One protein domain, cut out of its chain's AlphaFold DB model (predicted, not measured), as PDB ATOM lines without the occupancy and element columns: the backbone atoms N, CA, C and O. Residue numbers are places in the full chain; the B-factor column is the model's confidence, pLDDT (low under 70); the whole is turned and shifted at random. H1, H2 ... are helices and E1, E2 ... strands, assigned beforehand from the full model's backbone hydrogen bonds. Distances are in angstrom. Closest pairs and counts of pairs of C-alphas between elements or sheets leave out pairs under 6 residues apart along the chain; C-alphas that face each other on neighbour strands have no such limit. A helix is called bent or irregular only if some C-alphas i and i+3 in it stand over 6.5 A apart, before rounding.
ATOM      1  N   ARG A   2       8.393  22.638  -3.496       85.69
ATOM      2  CA  ARG A   2       7.136  22.115  -2.920       85.69
ATOM      3  C   ARG A   2       7.039  22.259  -1.397       85.69
ATOM      4  O   ARG A   2       6.019  22.731  -0.918       85.69
ATOM      5  N   ASP A   3       8.114  21.968  -0.667       86.19
ATOM      6  CA  ASP A   3       8.134  22.145   0.797       86.19
ATOM      7  C   ASP A   3       7.916  23.611   1.196       86.19
ATOM      8  O   ASP A   3       7.190  23.911   2.139       86.19
ATOM      9  N   LEU A   4       8.462  24.539   0.401       87.75
ATOM     10  CA  LEU A   4       8.315  25.974   0.625       87.75
ATOM     11  C   LEU A   4       6.870  26.454   0.449       87.75
ATOM     12  O   LEU A   4       6.449  27.368   1.151       87.75
ATOM     13  N   LEU A   5       6.103  25.851  -0.468       88.75
ATOM     14  CA  LEU A   5       4.678  26.168  -0.623       88.75
ATOM     15  C   LEU A   5       3.919  25.871   0.677       88.75
ATOM     16  O   LEU A   5       3.153  26.715   1.133       88.75
ATOM     17  N   GLY A   6       4.214  24.736   1.321       86.88
ATOM     18  CA  GLY A   6       3.596  24.349   2.593       86.88
ATOM     19  C   GLY A   6       3.950  25.261   3.774       86.88
ATOM     20  O   GLY A   6       3.196  25.331   4.739       86.88
ATOM     21  N   GLU A   7       5.063  25.997   3.707       86.81
ATOM     22  CA  GLU A   7       5.406  27.011   4.714       86.81
ATOM     23  C   GLU A   7       4.616  28.316   4.536       86.81
ATOM     24  O   GLU A   7       4.454  29.087   5.485       86.81
ATOM     25  N   VAL A   8       4.122  28.590   3.325       84.94
ATOM     26  CA  VAL A   8       3.408  29.827   2.981       84.94
ATOM     27  C   VAL A   8       1.901  29.568   3.002       84.94
ATOM     28  O   VAL A   8       1.194  29.713   2.009       84.94
ATOM     29  N   GLY A   9       1.388  29.208   4.178       82.12
ATOM     30  CA  GLY A   9      -0.044  29.006   4.400       82.12
ATOM     31  C   GLY A   9      -0.577  27.712   3.786       82.12
ATOM     32  O   GLY A   9       0.010  26.650   3.940       82.12
ATOM     33  N   ASP A  10      -1.736  27.786   3.134       90.50
ATOM     34  CA  ASP A  10      -2.479  26.645   2.591       90.50
ATOM     35  C   ASP A  10      -2.180  26.367   1.104       90.50
ATOM     36  O   ASP A  10      -3.066  25.910   0.376       90.50
ATOM     37  N   LEU A  11      -0.953  26.660   0.645       92.94
ATOM     38  CA  LEU A  11      -0.519  26.481  -0.745       92.94
ATOM     39  C   LEU A  11      -0.006  25.061  -1.019       92.94
ATOM     40  O   LEU A  11       0.716  24.465  -0.220       92.94
ATOM     41  N   GLN A  12      -0.364  24.522  -2.183       93.69
ATOM     42  CA  GLN A  12      -0.014  23.172  -2.625       93.69
ATOM     43  C   GLN A  12       0.291  23.162  -4.122       93.69
ATOM     44  O   GLN A  12      -0.352  23.873  -4.884       93.69
ATOM     45  N   ALA A  13       1.230  22.324  -4.552       91.56
ATOM     46  CA  ALA A  13       1.451  22.043  -5.970       91.56
ATOM     47  C   ALA A  13       0.339  21.127  -6.527       91.56
ATOM     48  O   ALA A  13      -0.147  20.233  -5.817       91.56
ATOM     49  N   ASP A  14      -0.067  21.333  -7.778       92.00
ATOM     50  CA  ASP A  14      -0.931  20.400  -8.499       92.00
ATOM     51  C   ASP A  14      -0.142  19.123  -8.864       92.00
ATOM     52  O   ASP A  14       1.088  19.089  -8.932       92.00
ATOM     53  N   ALA A  15      -0.855  18.015  -9.046       79.81
ATOM     54  CA  ALA A  15      -0.268  16.765  -9.508       79.81
ATOM     55  C   ALA A  15       0.018  16.780 -11.022       79.81
ATOM     56  O   ALA A  15       0.866  16.012 -11.474       79.81
ATOM     57  N   ALA A  16      -0.667  17.638 -11.790       77.19
ATOM     58  CA  ALA A  16      -0.482  17.807 -13.234       77.19
ATOM     59  C   ALA A  16       0.745  18.662 -13.613       77.19
ATOM     60  O   ALA A  16       0.975  18.936 -14.791       77.19
ATOM     61  N   ASP A  17       1.533  19.075 -12.622       79.75
ATOM     62  CA  ASP A  17       2.713  19.912 -12.793       79.75
ATOM     63  C   ASP A  17       3.816  19.250 -13.630       79.75
ATOM     64  O   ASP A  17       4.019  18.032 -13.617       79.75
ATOM     65  N   SER A  18       4.613  20.081 -14.296       82.38
ATOM     66  CA  SER A  18       5.805  19.649 -15.022       82.38
ATOM     67  C   SER A  18       7.081  19.937 -14.225       82.38
ATOM     68  O   SER A  18       7.069  20.549 -13.157       82.38
ATOM     69  N   ARG A  19       8.236  19.509 -14.747       78.88
ATOM     70  CA  ARG A  19       9.532  19.786 -14.103       78.88
ATOM     71  C   ARG A  19       9.893  21.279 -14.092       78.88
ATOM     72  O   ARG A  19      10.706  21.672 -13.261       78.88
ATOM     73  N   ARG A  20       9.336  22.069 -15.017       85.50
ATOM     74  CA  ARG A  20       9.659  23.493 -15.224       85.50
ATOM     75  C   ARG A  20       8.495  24.447 -14.970       85.50
ATOM     76  O   ARG A  20       8.671  25.647 -15.100       85.50
ATOM     77  N   SER A  21       7.315  23.924 -14.662       91.12
ATOM     78  CA  SER A  21       6.122  24.729 -14.418       91.12
ATOM     79  C   SER A  21       5.264  24.036 -13.373       91.12
ATOM     80  O   SER A  21       4.961  22.846 -13.514       91.12
ATOM     81  N   LEU A  22       4.929  24.770 -12.315       93.12
ATOM     82  CA  LEU A  22       4.104  24.324 -11.202       93.12
ATOM     83  C   LEU A  22       2.822  25.152 -11.154       93.12
ATOM     84  O   LEU A  22       2.873  26.382 -11.105       93.12
ATOM     85  N   ILE A  23       1.679  24.484 -11.085       94.69
ATOM     86  CA  ILE A  23       0.387  25.086 -10.794       94.69
ATOM     87  C   ILE A  23       0.204  25.055  -9.280       94.69
ATOM     88  O   ILE A  23       0.200  24.000  -8.646       94.69
ATOM     89  N   VAL A  24       0.043  26.228  -8.676       94.88
ATOM     90  CA  VAL A  24      -0.172  26.364  -7.238       94.88
ATOM     91  C   VAL A  24      -1.657  26.498  -6.953       94.88
ATOM     92  O   VAL A  24      -2.344  27.399  -7.438       94.88
ATOM     93  N   LEU A  25      -2.143  25.600  -6.106       95.00
ATOM     94  CA  LEU A  25      -3.498  25.564  -5.588       95.00
ATOM     95  C   LEU A  25      -3.523  26.011  -4.131       95.00
ATOM     96  O   LEU A  25      -2.531  25.903  -3.410       95.00
ATOM     97  N   ARG A  26      -4.694  26.451  -3.675       94.00
ATOM     98  CA  ARG A  26      -4.893  26.952  -2.322       94.00
ATOM     99  C   ARG A  26      -6.140  26.389  -1.645       94.00
ATOM    100  O   ARG A  26      -7.228  26.314  -2.233       94.00
ATOM    101  N   GLY A  27      -5.967  26.059  -0.369       91.12
ATOM    102  CA  GLY A  27      -7.028  25.688   0.560       91.12
ATOM    103  C   GLY A  27      -7.631  24.311   0.310       91.12
ATOM    104  O   GLY A  27      -7.322  23.617  -0.656       91.12
ATOM    105  N   ALA A  28      -8.563  23.916   1.180       89.38
ATOM    106  CA  ALA A  28      -9.175  22.583   1.146       89.38
ATOM    107  C   ALA A  28      -9.901  22.266  -0.176       89.38
ATOM    108  O   ALA A  28     -10.007  21.108  -0.567       89.38
ATOM    109  N   ARG A  29     -10.393  23.297  -0.877       90.81
ATOM    110  CA  ARG A  29     -11.063  23.159  -2.181       90.81
ATOM    111  C   ARG A  29     -10.101  23.170  -3.369       90.81
ATOM    112  O   ARG A  29     -10.585  23.132  -4.495       90.81
ATOM    113  N   ARG A  30      -8.785  23.256  -3.131       92.38
ATOM    114  CA  ARG A  30      -7.739  23.225  -4.163       92.38
ATOM    115  C   ARG A  30      -8.012  24.207  -5.307       92.38
ATOM    116  O   ARG A  30      -7.962  23.852  -6.478       92.38
ATOM    117  N   ARG A  31      -8.365  25.447  -4.962       92.31
ATOM    118  CA  ARG A  31      -8.623  26.488  -5.966       92.31
ATOM    119  C   ARG A  31      -7.303  26.950  -6.559       92.31
ATOM    120  O   ARG A  31      -6.342  27.090  -5.811       92.31
ATOM    121  N   TYR A  32      -7.279  27.217  -7.859       93.19
ATOM    122  CA  TYR A  32      -6.131  27.851  -8.499       93.19
ATOM    123  C   TYR A  32      -5.731  29.134  -7.754       93.19
ATOM    124  O   TYR A  32      -6.603  29.910  -7.354       93.19
ATOM    125  N   SER A  33      -4.426  29.324  -7.566       94.69
ATOM    126  CA  SER A  33      -3.844  30.516  -6.953       94.69
ATOM    127  C   SER A  33      -2.919  31.236  -7.936       94.69
ATOM    128  O   SER A  33      -3.208  32.361  -8.333       94.69
ATOM    129  N   PHE A  34      -1.836  30.585  -8.358       95.88
ATOM    130  CA  PHE A  34      -0.852  31.140  -9.292       95.88
ATOM    131  C   PHE A  34      -0.029  30.021  -9.938       95.88
ATOM    132  O   PHE A  34      -0.106  28.870  -9.513       95.88
ATOM    133  N   THR A  35       0.774  30.347 -10.942       95.62
ATOM    134  CA  THR A  35       1.771  29.453 -11.540       95.62
ATOM    135  C   THR A  35       3.185  29.894 -11.180       95.62
ATOM    136  O   THR A  35       3.435  31.068 -10.893       95.62
ATOM    137  N   ILE A  36       4.108  28.935 -11.149       95.44
ATOM    138  CA  ILE A  36       5.546  29.166 -11.015       95.44
ATOM    139  C   ILE A  36       6.234  28.492 -12.195       95.44
ATOM    140  O   ILE A  36       6.211  27.266 -12.279       95.44
ATOM    141  N   ASP A  37       6.899  29.269 -13.035       94.25
ATOM    142  CA  ASP A  37       7.741  28.772 -14.117       94.25
ATOM    143  C   ASP A  37       9.229  28.899 -13.759       94.25
ATOM    144  O   ASP A  37       9.635  29.767 -12.976       94.25
ATOM    145  N   GLY A  38      10.034  27.996 -14.315       91.25
ATOM    146  CA  GLY A  38      11.476  27.903 -14.114       91.25
ATOM    147  C   GLY A  38      11.915  26.669 -13.300       91.25
ATOM    148  O   GLY A  38      11.141  25.729 -13.086       91.25
ATOM    149  N   PRO A  39      13.174  26.632 -12.830       92.44
ATOM    150  CA  PRO A  39      14.181  27.677 -13.012       92.44
ATOM    151  C   PRO A  39      14.623  27.803 -14.472       92.44
ATOM    152  O   PRO A  39      14.897  26.788 -15.118       92.44
ATOM    153  N   ASP A  40      14.736  29.042 -14.937       91.62
ATOM    154  CA  ASP A  40      15.393  29.394 -16.196       91.62
ATOM    155  C   ASP A  40      16.796  29.930 -15.903       91.62
ATOM    156  O   ASP A  40      16.988  30.651 -14.922       91.62
ATOM    157  N   ASP A  41      17.778  29.562 -16.722       93.00
ATOM    158  CA  ASP A  41      19.142  30.073 -16.588       93.00
ATOM    159  C   ASP A  41      19.216  31.513 -17.114       93.00
ATOM    160  O   ASP A  41      18.619  31.826 -18.145       93.00
ATOM    161  N   VAL A  42      19.934  32.382 -16.400       91.56
ATOM    162  CA  VAL A  42      20.129  33.790 -16.779       91.56
ATOM    163  C   VAL A  42      21.593  34.186 -16.694       91.56
ATOM    164  O   VAL A  42      22.304  33.772 -15.771       91.56
ATOM    165  N   GLU A  43      22.028  35.013 -17.641       88.06
ATOM    166  CA  GLU A  43      23.337  35.654 -17.603       88.06
ATOM    167  C   GLU A  43      23.229  37.043 -16.940       88.06
ATOM    168  O   GLU A  43      22.144  37.628 -16.885       88.06
ATOM    169  N   PRO A  44      24.317  37.590 -16.363       81.31
ATOM    170  CA  PRO A  44      24.279  38.889 -15.688       81.31
ATOM    171  C   PRO A  44      23.745  40.045 -16.550       81.31
ATOM    172  O   PRO A  44      23.158  40.978 -16.006       81.31
ATOM    173  N   GLU A  45      23.949  39.991 -17.866       85.62
ATOM    174  CA  GLU A  45      23.447  40.947 -18.858       85.62
ATOM    175  C   GLU A  45      21.927  40.902 -19.062       85.62
ATOM    176  O   GLU A  45      21.338  41.918 -19.433       85.62
ATOM    177  N   ASP A  46      21.289  39.767 -18.770       84.62
ATOM    178  CA  ASP A  46      19.837  39.586 -18.884       84.62
ATOM    179  C   ASP A  46      19.093  40.081 -17.635       84.62
ATOM    180  O   ASP A  46      17.861  40.166 -17.606       84.62
ATOM    181  N   VAL A  47      19.835  40.389 -16.568       85.81
ATOM    182  CA  VAL A  47      19.286  40.750 -15.264       85.81
ATOM    183  C   VAL A  47      19.298  42.274 -15.101       85.81
ATOM    184  O   VAL A  47      20.352  42.899 -15.241       85.81
ATOM    185  N   PRO A  48      18.161  42.903 -14.738       86.00
ATOM    186  CA  PRO A  48      18.101  44.347 -14.539       86.00
ATOM    187  C   PRO A  48      19.182  44.858 -13.569       86.00
ATOM    188  O   PRO A  48      19.436  44.204 -12.548       86.00
ATOM    189  N   PRO A  49      19.801  46.030 -13.826       85.31
ATOM    190  CA  PRO A  49      20.882  46.566 -12.994       85.31
ATOM    191  C   PRO A  49      20.528  46.669 -11.505       85.31
ATOM    192  O   PRO A  49      21.348  46.434 -10.622       85.31
ATOM    193  N   GLU A  50      19.285  47.008 -11.188       83.44
ATOM    194  CA  GLU A  50      18.779  47.073  -9.822       83.44
ATOM    195  C   GLU A  50      18.798  45.710  -9.111       83.44
ATOM    196  O   GLU A  50      19.060  45.652  -7.908       83.44
ATOM    197  N   VAL A  51      18.593  44.611  -9.844       86.06
ATOM    198  CA  VAL A  51      18.663  43.244  -9.314       86.06
ATOM    199  C   VAL A  51      20.116  42.807  -9.170       86.06
ATOM    200  O   VAL A  51      20.461  42.275  -8.117       86.06
ATOM    201  N   THR A  52      20.988  43.073 -10.147       85.62
ATOM    202  CA  THR A  52      22.424  42.732 -10.041       85.62
ATOM    203  C   THR A  52      23.122  43.498  -8.914       85.62
ATOM    204  O   THR A  52      23.991  42.950  -8.234       85.62
ATOM    205  N   ASN A  53      22.679  44.725  -8.626       84.69
ATOM    206  CA  ASN A  53      23.121  45.498  -7.464       84.69
ATOM    207  C   ASN A  53      22.647  44.912  -6.121       84.69
ATOM    208  O   ASN A  53      23.279  45.140  -5.087       84.69
ATOM    209  N   ALA A  54      21.520  44.195  -6.110       84.81
ATOM    210  CA  ALA A  54      20.954  43.585  -4.908       84.81
ATOM    211  C   ALA A  54      21.412  42.129  -4.699       84.81
ATOM    212  O   ALA A  54      21.508  41.680  -3.555       84.81
ATOM    213  N   VAL A  55      21.686  41.401  -5.784       86.69
ATOM    214  CA  VAL A  55      22.021  39.974  -5.808       86.69
ATOM    215  C   VAL A  55      23.237  39.762  -6.700       86.69
ATOM    216  O   VAL A  55      23.161  39.840  -7.926       86.69
ATOM    217  N   LEU A  56      24.368  39.438  -6.080       84.19
ATOM    218  CA  LEU A  56      25.592  39.130  -6.809       84.19
ATOM    219  C   LEU A  56      25.496  37.742  -7.448       84.19
ATOM    220  O   LEU A  56      25.316  36.745  -6.750       84.19
ATOM    221  N   GLY A  57      25.669  37.682  -8.770       84.12
ATOM    222  CA  GLY A  57      25.763  36.424  -9.510       84.12
ATOM    223  C   GLY A  57      24.458  35.630  -9.553       84.12
ATOM    224  O   GLY A  57      24.489  34.414  -9.368       84.12
ATOM    225  N   ALA A  58      23.323  36.301  -9.772       87.62
ATOM    226  CA  ALA A  58      22.066  35.621 -10.075       87.62
ATOM    227  C   ALA A  58      22.256  34.661 -11.266       87.62
ATOM    228  O   ALA A  58      22.843  35.041 -12.273       87.62
ATOM    229  N   ARG A  59      21.804  33.409 -11.116       90.56
ATOM    230  CA  ARG A  59      21.931  32.350 -12.141       90.56
ATOM    231  C   ARG A  59      20.605  31.783 -12.607       90.56
ATOM    232  O   ARG A  59      20.545  31.188 -13.673       90.56
ATOM    233  N   HIS A  60      19.577  31.908 -11.774       93.19
ATOM    234  CA  HIS A  60      18.277  31.316 -12.031       93.19
ATOM    235  C   HIS A  60      17.183  32.354 -11.842       93.19
ATOM    236  O   HIS A  60      17.176  33.080 -10.843       93.19
ATOM    237  N   LEU A  61      16.244  32.364 -12.777       93.50
ATOM    238  CA  LEU A  61      15.020  33.139 -12.735       93.50
ATOM    239  C   LEU A  61      13.834  32.200 -12.500       93.50
ATOM    240  O   LEU A  61      13.773  31.100 -13.047       93.50
ATOM    241  N   TYR A  62      12.894  32.654 -11.676       95.12
ATOM    242  CA  TYR A  62      11.577  32.044 -11.543       95.12
ATOM    243  C   TYR A  62      10.529  33.092 -11.889       95.12
ATOM    244  O   TYR A  62      10.577  34.203 -11.354       95.12
ATOM    245  N   SER A  63       9.568  32.722 -12.728       95.19
ATOM    246  CA  SER A  63       8.424  33.574 -13.050       95.19
ATOM    247  C   SER A  63       7.226  33.125 -12.228       95.19
ATOM    248  O   SER A  63       6.900  31.945 -12.204       95.19
ATOM    249  N   ILE A  64       6.586  34.051 -11.516       95.88
ATOM    250  CA  ILE A  64       5.390  33.765 -10.717       95.88
ATOM    251  C   ILE A  64       4.244  34.570 -11.309       95.88
ATOM    252  O   ILE A  64       4.285  35.800 -11.288       95.88
ATOM    253  N   MET A  65       3.229  33.884 -11.827       95.56
ATOM    254  CA  MET A  65       2.153  34.510 -12.588       95.56
ATOM    255  C   MET A  65       0.788  34.188 -11.987       95.56
ATOM    256  O   MET A  65       0.466  33.045 -11.683       95.56
ATOM    257  N   VAL A  66      -0.029  35.224 -11.804       94.56
ATOM    258  CA  VAL A  66      -1.437  35.086 -11.419       94.56
ATOM    259  C   VAL A  66      -2.263  35.288 -12.679       94.56
ATOM    260  O   VAL A  66      -2.311  36.396 -13.212       94.56
ATOM    261  N   GLU A  67      -2.891  34.227 -13.177       88.50
ATOM    262  CA  GLU A  67      -3.650  34.298 -14.425       88.50
ATOM    263  C   GLU A  67      -5.091  34.798 -14.234       88.50
ATOM    264  O   GLU A  67      -5.781  34.503 -13.252       88.50
ATOM    265  N   GLY A  68      -5.574  35.533 -15.240       83.12
ATOM    266  CA  GLY A  68      -6.975  35.922 -15.373       83.12
ATOM    267  C   GLY A  68      -7.448  36.936 -14.331       83.12
ATOM    268  O   GLY A  68      -6.799  37.943 -14.059       83.12
ATOM    269  N   THR A  69      -8.637  36.701 -13.779       79.06
ATOM    270  CA  THR A  69      -9.315  37.614 -12.842       79.06
ATOM    271  C   THR A  69      -9.107  37.238 -11.374       79.06
ATOM    272  O   THR A  69      -9.784  37.775 -10.495       79.06
ATOM    273  N   ALA A  70      -8.153  36.350 -11.078       86.06
ATOM    274  CA  ALA A  70      -7.834  35.880  -9.730       86.06
ATOM    275  C   ALA A  70      -7.067  36.929  -8.889       86.06
ATOM    276  O   ALA A  70      -6.110  36.611  -8.192       86.06
ATOM    277  N   LEU A  71      -7.497  38.197  -8.912       88.38
ATOM    278  CA  LEU A  71      -6.835  39.314  -8.222       88.38
ATOM    279  C   LEU A  71      -6.698  39.087  -6.708       88.38
ATOM    280  O   LEU A  71      -5.756  39.576  -6.086       88.38
ATOM    281  N   SER A  72      -7.606  38.306  -6.111       91.94
ATOM    282  CA  SER A  72      -7.528  37.903  -4.703       91.94
ATOM    283  C   SER A  72      -6.311  37.035  -4.380       91.94
ATOM    284  O   SER A  72      -5.947  36.922  -3.212       91.94
ATOM    285  N   GLU A  73      -5.681  36.428  -5.384       93.62
ATOM    286  CA  GLU A  73      -4.536  35.532  -5.226       93.62
ATOM    287  C   GLU A  73      -3.191  36.274  -5.311       93.62
ATOM    288  O   GLU A  73      -2.186  35.773  -4.806       93.62
ATOM    289  N   ILE A  74      -3.170  37.518  -5.812       93.25
ATOM    290  CA  ILE A  74      -1.959  38.360  -5.891       93.25
ATOM    291  C   ILE A  74      -1.229  38.461  -4.540       93.25
ATOM    292  O   ILE A  74      -0.018  38.223  -4.496       93.25
ATOM    293  N   PRO A  75      -1.898  38.727  -3.398       93.19
ATOM    294  CA  PRO A  75      -1.209  38.776  -2.111       93.19
ATOM    295  C   PRO A  75      -0.566  37.442  -1.707       93.19
ATOM    296  O   PRO A  75       0.416  37.440  -0.965       93.19
ATOM    297  N   HIS A  76      -1.113  36.309  -2.156       94.12
ATOM    298  CA  HIS A  76      -0.565  34.979  -1.876       94.12
ATOM    299  C   HIS A  76       0.693  34.727  -2.708       94.12
ATOM    300  O   HIS A  76       1.722  34.357  -2.136       94.12
ATOM    301  N   ALA A  77       0.641  35.033  -4.006       94.94
ATOM    302  CA  ALA A  77       1.795  34.978  -4.898       94.94
ATOM    303  C   ALA A  77       2.941  35.873  -4.395       94.94
ATOM    304  O   ALA A  77       4.071  35.410  -4.260       94.94
ATOM    305  N   LEU A  78       2.649  37.117  -3.995       94.88
ATOM    306  CA  LEU A  78       3.655  38.042  -3.455       94.88
ATOM    307  C   LEU A  78       4.287  37.544  -2.151       94.88
ATOM    308  O   LEU A  78       5.498  37.668  -1.960       94.88
ATOM    309  N   ARG A  79       3.492  36.985  -1.226       94.50
ATOM    310  CA  ARG A  79       4.035  36.402   0.015       94.50
ATOM    311  C   ARG A  79       4.965  35.236  -0.289       94.50
ATOM    312  O   ARG A  79       6.039  35.151   0.307       94.50
ATOM    313  N   PHE A  80       4.569  34.375  -1.221       95.50
ATOM    314  CA  PHE A  80       5.387  33.253  -1.645       95.50
ATOM    315  C   PHE A  80       6.682  33.714  -2.325       95.50
ATOM    316  O   PHE A  80       7.757  33.288  -1.916       95.50
ATOM    317  N   ALA A  81       6.605  34.645  -3.277       95.25
ATOM    318  CA  ALA A  81       7.759  35.189  -3.991       95.25
ATOM    319  C   ALA A  81       8.794  35.812  -3.037       95.25
ATOM    320  O   ALA A  81       9.986  35.515  -3.118       95.25
ATOM    321  N   LYS A  82       8.336  36.604  -2.056       94.19
ATOM    322  CA  LYS A  82       9.208  37.161  -1.010       94.19
ATOM    323  C   LYS A  82       9.841  36.068  -0.152       94.19
ATOM    324  O   LYS A  82      11.027  36.136   0.159       94.19
ATOM    325  N   ARG A  83       9.076  35.037   0.224       93.81
ATOM    326  CA  ARG A  83       9.604  33.901   0.992       93.81
ATOM    327  C   ARG A  83      10.645  33.114   0.191       93.81
ATOM    328  O   ARG A  83      11.683  32.773   0.751       93.81
ATOM    329  N   LEU A  84      10.405  32.885  -1.098       93.44
ATOM    330  CA  LEU A  84      11.357  32.249  -2.005       93.44
ATOM    331  C   LEU A  84      12.650  33.058  -2.086       93.44
ATOM    332  O   LEU A  84      13.711  32.503  -1.810       93.44
ATOM    333  N   ALA A  85      12.555  34.363  -2.348       93.31
ATOM    334  CA  ALA A  85      13.707  35.262  -2.383       93.31
ATOM    335  C   ALA A  85      14.521  35.222  -1.075       93.31
ATOM    336  O   ALA A  85      15.748  35.189  -1.122       93.31
ATOM    337  N   LEU A  86      13.873  35.141   0.096       91.31
ATOM    338  CA  LEU A  86      14.582  34.983   1.375       91.31
ATOM    339  C   LEU A  86      15.354  33.672   1.478       91.31
ATOM    340  O   LEU A  86      16.498  33.679   1.925       91.31
ATOM    341  N   VAL A  87      14.719  32.557   1.112       91.50
ATOM    342  CA  VAL A  87      15.312  31.221   1.248       91.50
ATOM    343  C   VAL A  87      16.492  31.042   0.297       91.50
ATOM    344  O   VAL A  87      17.483  30.425   0.677       91.50
ATOM    345  N   VAL A  88      16.421  31.618  -0.905       90.19
ATOM    346  CA  VAL A  88      17.490  31.511  -1.911       90.19
ATOM    347  C   VAL A  88      18.504  32.654  -1.851       90.19
ATOM    348  O   VAL A  88      19.394  32.714  -2.692       90.19
ATOM    349  N   ASN A  89      18.382  33.563  -0.875       89.12
ATOM    350  CA  ASN A  89      19.181  34.790  -0.785       89.12
ATOM    351  C   ASN A  89      19.177  35.609  -2.097       89.12
ATOM    352  O   ASN A  89      20.203  36.133  -2.527       89.12
ATOM    353  N   GLY A  90      18.013  35.673  -2.743       92.38
ATOM    354  CA  GLY A  90      17.781  36.397  -3.987       92.38
ATOM    355  C   GLY A  90      16.971  37.678  -3.787       92.38
ATOM    356  O   GLY A  90      16.835  38.208  -2.680       92.38
ATOM    357  N   ALA A  91      16.391  38.152  -4.884       93.44
ATOM    358  CA  ALA A  91      15.490  39.294  -4.919       93.44
ATOM    359  C   ALA A  91      14.235  38.951  -5.727       93.44
ATOM    360  O   ALA A  91      14.227  38.030  -6.540       93.44
ATOM    361  N   MET A  92      13.171  39.701  -5.475       94.12
ATOM    362  CA  MET A  92      11.911  39.646  -6.198       94.12
ATOM    363  C   MET A  92      11.696  41.000  -6.862       94.12
ATOM    364  O   MET A  92      11.734  42.020  -6.177       94.12
ATOM    365  N   ILE A  93      11.422  41.004  -8.162       92.44
ATOM    366  CA  ILE A  93      10.934  42.182  -8.874       92.44
ATOM    367  C   ILE A  93       9.466  41.967  -9.232       92.44
ATOM    368  O   ILE A  93       9.093  40.933  -9.783       92.44
ATOM    369  N   ASP A  94       8.622  42.928  -8.880       91.62
ATOM    370  CA  ASP A  94       7.247  42.981  -9.364       91.62
ATOM    371  C   ASP A  94       7.240  43.689 -10.721       91.62
ATOM    372  O   ASP A  94       7.457  44.894 -10.789       91.62
ATOM    373  N   GLN A  95       6.990  42.948 -11.801       89.00
ATOM    374  CA  GLN A  95       6.991  43.491 -13.164       89.00
ATOM    375  C   GLN A  95       5.853  44.490 -13.430       89.00
ATOM    376  O   GLN A  95       5.960  45.292 -14.353       89.00
ATOM    377  N   GLN A  96       4.770  44.474 -12.643       87.94
ATOM    378  CA  GLN A  96       3.646  45.399 -12.833       87.94
ATOM    379  C   GLN A  96       3.928  46.776 -12.230       87.94
ATOM    380  O   GLN A  96       3.462  47.789 -12.749       87.94
ATOM    381  N   THR A  97       4.668  46.816 -11.121       88.69
ATOM    382  CA  THR A  97       4.969  48.054 -10.380       88.69
ATOM    383  C   THR A  97       6.441  48.457 -10.444       88.69
ATOM    384  O   THR A  97       6.834  49.459  -9.847       88.69
ATOM    385  N   SER A  98       7.259  47.646 -11.110       86.62
ATOM    386  CA  SER A  98       8.722  47.666 -11.081       86.62
ATOM    387  C   SER A  98       9.319  47.572  -9.671       86.62
ATOM    388  O   SER A  98      10.500  47.825  -9.485       86.62
ATOM    389  N   THR A  99       8.551  47.210  -8.640       89.69
ATOM    390  CA  THR A  99       9.041  47.248  -7.255       89.69
ATOM    391  C   THR A  99      10.055  46.137  -6.999       89.69
ATOM    392  O   THR A  99       9.726  44.956  -7.122       89.69
ATOM    393  N   LEU A 100      11.259  46.505  -6.552       91.19
ATOM    394  CA  LEU A 100      12.291  45.558  -6.147       91.19
ATOM    395  C   LEU A 100      12.218  45.283  -4.642       91.19
ATOM    396  O   LEU A 100      12.232  46.187  -3.798       91.19
ATOM    397  N   TRP A 101      12.214  44.004  -4.296       92.25
ATOM    398  CA  TRP A 101      12.266  43.526  -2.928       92.25
ATOM    399  C   TRP A 101      13.447  42.578  -2.727       92.25
ATOM    400  O   TRP A 101      13.582  41.567  -3.409       92.25
ATOM    401  N   SER A 102      14.284  42.880  -1.742       87.81
ATOM    402  CA  SER A 102      15.382  42.027  -1.291       87.81
ATOM    403  C   SER A 102      15.430  42.021   0.235       87.81
ATOM    404  O   SER A 102      14.884  42.914   0.888       87.81
ATOM    405  N   ARG A 103      16.134  41.045   0.822       76.88
ATOM    406  CA  ARG A 103      16.312  40.964   2.281       76.88
ATOM    407  C   ARG A 103      16.904  42.245   2.883       76.88
ATOM    408  O   ARG A 103      16.579  42.589   4.016       76.88
ATOM    409  N   SER A 104      17.763  42.931   2.132       62.19
ATOM    410  CA  SER A 104      18.515  44.095   2.602       62.19
ATOM    411  C   SER A 104      17.821  45.424   2.302       62.19
ATOM    412  O   SER A 104      18.118  46.411   2.971       62.19
ATOM    413  N   LYS A 105      16.935  45.482   1.293       57.97
ATOM    414  CA  LYS A 105      16.257  46.708   0.834       57.97
ATOM    415  C   LYS A 105      14.948  46.385   0.101       57.97
ATOM    416  O   LYS A 105      14.940  45.555  -0.808       57.97
ATOM    417  N   SER A 106      13.875  47.107   0.422       53.12
ATOM    418  CA  SER A 106      12.774  47.360  -0.516       53.12
ATOM    419  C   SER A 106      13.058  48.686  -1.212       53.12
ATOM    420  O   SER A 106      13.118  49.717  -0.543       53.12
ATOM    421  N   CYS A 107      13.277  48.657  -2.521       49.19
ATOM    422  CA  CYS A 107      13.552  49.847  -3.313       49.19
ATOM    423  C   CYS A 107      12.524  49.902  -4.440       49.19
ATOM    424  O   CYS A 107      12.407  48.957  -5.218       49.19
ATOM    425  N   HIS A 108      11.773  50.993  -4.532       47.03
ATOM    426  CA  HIS A 108      11.123  51.308  -5.795       47.03
ATOM    427  C   HIS A 108      12.219  51.845  -6.717       47.03
ATOM    428  O   HIS A 108      12.934  52.756  -6.290       47.03
TER     429      HIS A 108
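This is residues 2 to 108 of the 127 residues of an uncharacterized protein of Amycolatopsis acidiphila (UniProt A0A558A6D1). One strongly twisted sheet of four strands, E1 to E4, has helix H3 running slantwise over one face and short helix H1 on that same face beside edge strand E1, while no named helix is on the other face. Past the sheet, the small hairpin E5 and E6 packs on the last part of H3 and on H2, a short helix between E3 and E4. The 107 printed residues hold, in order, H1, E1, E2, E3, H2, E4, H3, E5 and E6, a mixed class of helices and strands. The large sheet runs E1, E2, E3, E4 and the small one E5, E6, both antiparallel. The whole is compact, with a radius of gyration of the C-alphas of 13.9 A, and only just elongated, spanning 41 by 27 by 25 A.

Find C-alpha 2 at (7.136, 22.115, -2.920), where H1, residues 2 to 7, begins. E1 is residues 11 to 13, and E2, residues 21 to 26, is 16.5 A long. Next comes E3, residues 31 to 41, which covers 29.9 A from (-8.623, 26.488, -5.966) to (19.142, 30.073, -16.588). H2 is residues 49 to 54, and E4, residues 60 to 65, is 16.4 A long. H3, residues 71 to 87, runs 25.4 A and is only just irregular: C-alphas 72 and 75 are 6.9 A apart. E5 is residues 91 to 94; E6, residues 99 to 102, ends at (15.382, 42.027, -1.291).

Look first at E1, E2 and E3, a meander, each strand the antiparallel neighbour of the one before; N 12 and O 25 are 2.8 A apart, as are N 22 and O 36. E4 is the antiparallel neighbour of E3, with N 37 and O 63 2.8 A apart, within hydrogen-bond range. H1 and H3 are on the same face of this sheet, two layers with helices on one face. H3 lies over E3 at a height over the sheet of 7.9 A, slantwise at 39 degrees on the local plane; their closest C-alphas, Ser 33 and Glu 73, are 5.3 A apart. H1 lies over none of the strands. In the hairpin E5 and E6, N 92 and O 101 are 2.8 A apart. The closest C-alphas of H3 and E5 are those of Ala 85 and Ala 91, 5.1 A; those of H2 and E5 are Val 51 and Ala 91, 6.7 A. H2 and H3 are apart. In H2 every O i to N i+4 pair is within hydrogen-bond range; in H1 1 of 2 are, in H3 11 of 13.

The two farthest C-alphas, those of Ala 28 and Glu 45, are 42.4 A apart. The printed part has no cut and no long link. Mean pLDDT of the printed part is 88.1; look for values under 70 at residues 104 to 108.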